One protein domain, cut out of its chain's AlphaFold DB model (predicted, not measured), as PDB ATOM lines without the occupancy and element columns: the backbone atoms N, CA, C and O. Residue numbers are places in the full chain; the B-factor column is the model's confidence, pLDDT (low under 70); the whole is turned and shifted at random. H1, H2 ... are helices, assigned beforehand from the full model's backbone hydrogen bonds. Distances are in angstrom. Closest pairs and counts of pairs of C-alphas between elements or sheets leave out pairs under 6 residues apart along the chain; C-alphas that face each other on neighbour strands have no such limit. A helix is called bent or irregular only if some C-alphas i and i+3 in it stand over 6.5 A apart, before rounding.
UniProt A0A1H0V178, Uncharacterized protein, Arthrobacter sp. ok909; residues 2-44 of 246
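What this domain is: This is residues 2 to 44 of the 246 residues of an uncharacterized protein of Arthrobacter sp. ok909 (UniProt A0A1H0V178). Two helices of equal length, H1 and H2, form an open V. The chain folds back through the short link of residues 20 to 25 at the V's closed end, and the two end stretches, residues 2 to 6 and 39 to 44, stick out beyond its open end. The printed part has 43 residues with two named helices, H1 then H2, and no named strand; the class is all helix. It is only just loose, close to compact, with a radius of gyration of the C-alphas of 11.5 A and spans of 32 by 23 by 18 A.

How they stand to each other: H1, residues 7 to 19, and H2, residues 26 to 38, are near each other, with 7 pairs of C-alphas within 10 A. Their closest C-alphas are 8.1 A apart. Neither helix is bent. In H1 and H2 every O i to N i+4 pair is within hydrogen-bond range. Residues 2 to 9, of which 7 to 9 belong to H1, stand free. Residues 34 to 44, of which 34 to 38 belong to H2, stand free too.

Where its parts are: H1 runs from C-alpha 7 at (33.994, 19.622, 36.975) to C-alpha 19 at (47.869, 16.500, 49.319), a length of 18.8 A. H2 runs from C-alpha 26 at (46.810, 6.382, 38.005) to C-alpha 38 at (29.183, 2.376, 43.001), also 18.8 A. Along H1 x rises between these two points, and along H2 it falls.

The domain as a whole: The two C-alphas farthest apart are those of Thr 24 and Pro 44, at 34.3 A. The first and last printed C-alphas, of Thr 2 and Pro 44, are 24.9 A apart. The printed part has no cut, and the link from H1 to H2, 6 residues, is short. The mean pLDDT of the printed part is 75.5; residues 2 to 6, residue 9 and residues 41 to 43 are under 70.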
ATOM      1  N   THR A   2      26.465   9.333  28.071       50.97
ATOM      2  CA  THR A   2      27.559  10.023  28.771       50.97
ATOM      3  C   THR A   2      26.951  10.982  29.785       50.97
ATOM      4  O   THR A   2      26.466  12.048  29.412       50.97
ATOM      5  N   GLY A   3      26.905  10.554  31.049       54.81
ATOM      6  CA  GLY A   3      26.499  11.402  32.165       54.81
ATOM      7  C   GLY A   3      27.468  12.573  32.306       54.81
ATOM      8  O   GLY A   3      28.684  12.396  32.250       54.81
ATOM      9  N   THR A   4      26.913  13.771  32.425       56.59
ATOM     10  CA  THR A   4      27.631  15.024  32.657       56.59
ATOM     11  C   THR A   4      28.355  14.944  33.999       56.59
ATOM     12  O   THR A   4      27.710  15.018  35.043       56.59
ATOM     13  N   ARG A   5      29.677  14.737  33.973       61.06
ATOM     14  CA  ARG A   5      30.530  14.833  35.163       61.06
ATOM     15  C   ARG A   5      30.598  16.288  35.608       61.06
ATOM     16  O   ARG A   5      30.744  17.180  34.773       61.06
ATOM     17  N   ASP A   6      30.464  16.505  36.906       67.38
ATOM     18  CA  ASP A   6      30.601  17.821  37.508       67.38
ATOM     19  C   ASP A   6      32.100  18.171  37.604       67.38
ATOM     20  O   ASP A   6      32.844  17.466  38.294       67.38
ATOM     21  N   PRO A   7      32.582  19.236  36.934       70.56
ATOM     22  CA  PRO A   7      33.994  19.622  36.975       70.56
ATOM     23  C   PRO A   7      34.475  19.974  38.391       70.56
ATOM     24  O   PRO A   7      35.674  19.922  38.668       70.56
ATOM     25  N   GLN A   8      33.557  20.310  39.304       72.56
ATOM     26  CA  GLN A   8      33.892  20.572  40.699       72.56
ATOM     27  C   GLN A   8      34.337  19.294  41.432       72.56
ATOM     28  O   GLN A   8      35.220  19.347  42.293       72.56
ATOM     29  N   GLN A   9      33.773  18.140  41.065       66.56
ATOM     30  CA  GLN A   9      34.114  16.850  41.667       66.56
ATOM     31  C   GLN A   9      35.509  16.388  41.234       66.56
ATOM     32  O   GLN A   9      36.317  16.006  42.085       66.56
ATOM     33  N   ASP A  10      35.829  16.543  39.947       75.44
ATOM     34  CA  ASP A  10      37.149  16.218  39.392       75.44
ATOM     35  C   ASP A  10      38.271  17.041  40.058       75.44
ATOM     36  O   ASP A  10      39.363  16.525  40.313       75.44
ATOM     37  N   GLY A  11      37.989  18.301  40.417       79.12
ATOM     38  CA  GLY A  11      38.925  19.157  41.152       79.12
ATOM     39  C   GLY A  11      39.203  18.677  42.582       79.12
ATOM     40  O   GLY A  11      40.342  18.744  43.045       79.12
ATOM     41  N   SER A  12      38.187  18.154  43.276       82.00
ATOM     42  CA  SER A  12      38.320  17.709  44.673       82.00
ATOM     43  C   SER A  12      39.162  16.434  44.822       82.00
ATOM     44  O   SER A  12      40.054  16.379  45.669       82.00
ATOM     45  N   ILE A  13      38.955  15.448  43.942       76.31
ATOM     46  CA  ILE A  13      39.729  14.198  43.917       76.31
ATOM     47  C   ILE A  13      41.190  14.493  43.566       76.31
ATOM     48  O   ILE A  13      42.102  13.962  44.201       76.31
ATOM     49  N   HIS A  14      41.429  15.392  42.604       81.31
ATOM     50  CA  HIS A  14      42.782  15.812  42.251       81.31
ATOM     51  C   HIS A  14      43.496  16.496  43.426       81.31
ATOM     52  O   HIS A  14      44.666  16.210  43.678       81.31
ATOM     53  N   ALA A  15      42.805  17.367  44.165       82.44
ATOM     54  CA  ALA A  15      43.371  18.044  45.330       82.44
ATOM     55  C   ALA A  15      43.748  17.056  46.448       82.44
ATOM     56  O   ALA A  15      44.841  17.150  46.995       82.44
ATOM     57  N   MET A  16      42.896  16.064  46.731       83.38
ATOM     58  CA  MET A  16      43.166  15.039  47.751       83.38
ATOM     59  C   MET A  16      44.341  14.121  47.395       83.38
ATOM     60  O   MET A  16      45.151  13.783  48.260       83.38
ATOM     61  N   LEU A  17      44.447  13.720  46.125       83.00
ATOM     62  CA  LEU A  17      45.579  12.921  45.651       83.00
ATOM     63  C   LEU A  17      46.884  13.726  45.684       83.00
ATOM     64  O   LEU A  17      47.931  13.150  45.979       83.00
ATOM     65  N   SER A  18      46.801  15.043  45.450       81.94
ATOM     66  CA  SER A  18      47.954  15.950  45.518       81.94
ATOM     67  C   SER A  18      48.438  16.192  46.951       81.94
ATOM     68  O   SER A  18      49.629  16.193  47.230       81.94
ATOM     69  N   ASP A  19      47.515  16.331  47.902       85.31
ATOM     70  CA  ASP A  19      47.869  16.500  49.319       85.31
ATOM     71  C   ASP A  19      48.524  15.235  49.913       85.31
ATOM     72  O   ASP A  19      49.294  15.293  50.868       85.31
ATOM     73  N   SER A  20      48.260  14.074  49.304       83.38
ATOM     74  CA  SER A  20      48.801  12.780  49.733       83.38
ATOM     75  C   SER A  20      50.098  12.372  49.017       83.38
ATOM     76  O   SER A  20      50.647  11.319  49.341       83.38
ATOM     77  N   GLY A  21      50.586  13.152  48.040       78.81
ATOM     78  CA  GLY A  21      51.750  12.791  47.217       78.81
ATOM     79  C   GLY A  21      51.529  11.544  46.347       78.81
ATOM     80  O   GLY A  21      52.466  10.790  46.073       78.81
ATOM     81  N   LEU A  22      50.270  11.266  45.989       74.06
ATOM     82  CA  LEU A  22      49.843  10.088  45.225       74.06
ATOM     83  C   LEU A  22      49.421  10.459  43.794       74.06
ATOM     84  O   LEU A  22      48.657   9.732  43.155       74.06
ATOM     85  N   GLU A  23      49.926  11.571  43.260       74.06
ATOM     86  CA  GLU A  23      49.553  12.104  41.944       74.06
ATOM     87  C   GLU A  23      49.932  11.157  40.798       74.06
ATOM     88  O   GLU A  23      49.313  11.186  39.734       74.06
ATOM     89  N   THR A  24      50.923  10.285  41.012       72.75
ATOM     90  CA  THR A  24      51.387   9.303  40.019       72.75
ATOM     91  C   THR A  24      50.617   7.979  40.054       72.75
ATOM     92  O   THR A  24      50.815   7.139  39.174       72.75
ATOM     93  N   ALA A  25      49.735   7.757  41.033       75.88
ATOM     94  CA  ALA A  25      48.987   6.509  41.182       75.88
ATOM     95  C   ALA A  25      47.722   6.501  40.299       75.88
ATOM     96  O   ALA A  25      46.591   6.562  40.787       75.88
ATOM     97  N   ALA A  26      47.908   6.408  38.978       77.50
ATOM     98  CA  ALA A  26      46.810   6.382  38.005       77.50
ATOM     99  C   ALA A  26      45.799   5.242  38.265       77.50
ATOM    100  O   ALA A  26      44.596   5.415  38.075       77.50
ATOM    101  N   GLU A  27      46.276   4.102  38.769       76.44
ATOM    102  CA  GLU A  27      45.434   2.963  39.154       76.44
ATOM    103  C   GLU A  27      44.557   3.268  40.376       76.44
ATOM    104  O   GLU A  27      43.380   2.910  40.392       76.44
ATOM    105  N   LEU A  28      45.091   3.993  41.368       78.38
ATOM    106  CA  LEU A  28      44.339   4.416  42.553       78.38
ATOM    107  C   LEU A  28      43.235   5.403  42.170       78.38
ATOM    108  O   LEU A  28      42.108   5.286  42.645       78.38
ATOM    109  N   ARG A  29      43.538   6.338  41.264       77.25
ATOM    110  CA  ARG A  29      42.546   7.270  40.721       77.25
ATOM    111  C   ARG A  29      41.415   6.526  40.004       77.25
ATOM    112  O   ARG A  29      40.251   6.767  40.305       77.25
ATOM    113  N   SER A  30      41.751   5.563  39.142       81.19
ATOM    114  CA  SER A  30      40.767   4.711  38.460       81.19
ATOM    115  C   SER A  30      39.918   3.900  39.451       81.19
ATOM    116  O   SER A  30      38.703   3.802  39.291       81.19
ATOM    117  N   ALA A  31      40.527   3.344  40.503       84.44
ATOM    118  CA  ALA A  31      39.814   2.588  41.531       84.44
ATOM    119  C   ALA A  31      38.868   3.468  42.365       84.44
ATOM    120  O   ALA A  31      37.748   3.050  42.661       84.44
ATOM    121  N   LEU A  32      39.276   4.693  42.710       82.75
ATOM    122  CA  LEU A  32      38.430   5.649  43.429       82.75
ATOM    123  C   LEU A  32      37.257   6.134  42.569       82.75
ATOM    124  O   LEU A  32      36.139   6.226  43.071       82.75
ATOM    125  N   GLU A  33      37.478   6.371  41.275       83.62
ATOM    126  CA  GLU A  33      36.411   6.713  40.328       83.62
ATOM    127  C   GLU A  33      35.403   5.559  40.170       83.62
ATOM    128  O   GLU A  33      34.191   5.787  40.169       83.62
ATOM    129  N   GLN A  34      35.878   4.309  40.109       84.50
ATOM    130  CA  GLN A  34      35.011   3.126  40.073       84.50
ATOM    131  C   GLN A  34      34.228   2.942  41.377       84.50
ATOM    132  O   GLN A  34      33.025   2.685  41.333       84.50
ATOM    133  N   LEU A  35      34.877   3.106  42.533       84.00
ATOM    134  CA  LEU A  35      34.227   2.985  43.836       84.00
ATOM    135  C   LEU A  35      33.163   4.069  44.023       84.00
ATOM    136  O   LEU A  35      32.067   3.771  44.486       84.00
ATOM    137  N   HIS A  36      33.446   5.303  43.613       76.44
ATOM    138  CA  HIS A  36      32.486   6.397  43.707       76.44
ATOM    139  C   HIS A  36      31.288   6.197  42.772       76.44
ATOM    140  O   HIS A  36      30.161   6.498  43.151       76.44
ATOM    141  N   ALA A  37      31.488   5.614  41.584       84.06
ATOM    142  CA  ALA A  37      30.384   5.244  40.695       84.06
ATOM    143  C   ALA A  37      29.448   4.174  41.300       84.06
ATOM    144  O   ALA A  37      28.287   4.074  40.902       84.06
ATOM    145  N   LEU A  38      29.946   3.380  42.253       80.75
ATOM    146  CA  LEU A  38      29.183   2.376  43.001       80.75
ATOM    147  C   LEU A  38      28.513   2.941  44.263       80.75
ATOM    148  O   LEU A  38      27.608   2.300  44.798       80.75
ATOM    149  N   VAL A  39      28.932   4.115  44.745       82.44
ATOM    150  CA  VAL A  39      28.308   4.776  45.896       82.44
ATOM    151  C   VAL A  39      27.033   5.483  45.423       82.44
ATOM    152  O   VAL A  39      27.094   6.350  44.554       82.44
ATOM    153  N   PRO A  40      25.856   5.146  45.978       70.62
ATOM    154  CA  PRO A  40      24.629   5.869  45.680       70.62
ATOM    155  C   PRO A  40      24.777   7.344  46.074       70.62
ATOM    156  O   PRO A  40      24.969   7.657  47.247       70.62
ATOM    157  N   GLU A  41      24.655   8.239  45.092       66.62
ATOM    158  CA  GLU A  41      24.767   9.703  45.256       66.62
ATOM    159  C   GLU A  41      23.744  10.245  46.277       66.62
ATOM    160  O   GLU A  41      24.022  11.129  47.083       66.62
ATOM    161  N   ALA A  42      22.564   9.622  46.333       65.69
ATOM    162  CA  ALA A  42      21.559   9.923  47.337       65.69
ATOM    163  C   ALA A  42      21.803   9.100  48.609       65.69
ATOM    164  O   ALA A  42      21.444   7.919  48.678       65.69
ATOM    165  N   ALA A  43      22.344   9.749  49.643       69.31
ATOM    166  CA  ALA A  43      22.348   9.189  50.988       69.31
ATOM    167  C   ALA A  43      20.915   8.739  51.353       69.31
ATOM    168  O   ALA A  43      19.967   9.525  51.208       69.31
ATOM    169  N   PRO A  44      20.712   7.482  51.791       71.12
ATOM    170  CA  PRO A  44      19.387   6.989  52.138       71.12
ATOM    171  C   PRO A  44      18.782   7.899  53.207       71.12
ATOM    172  O   PRO A  44      19.439   8.212  54.202       71.12
TER     173      PRO A  44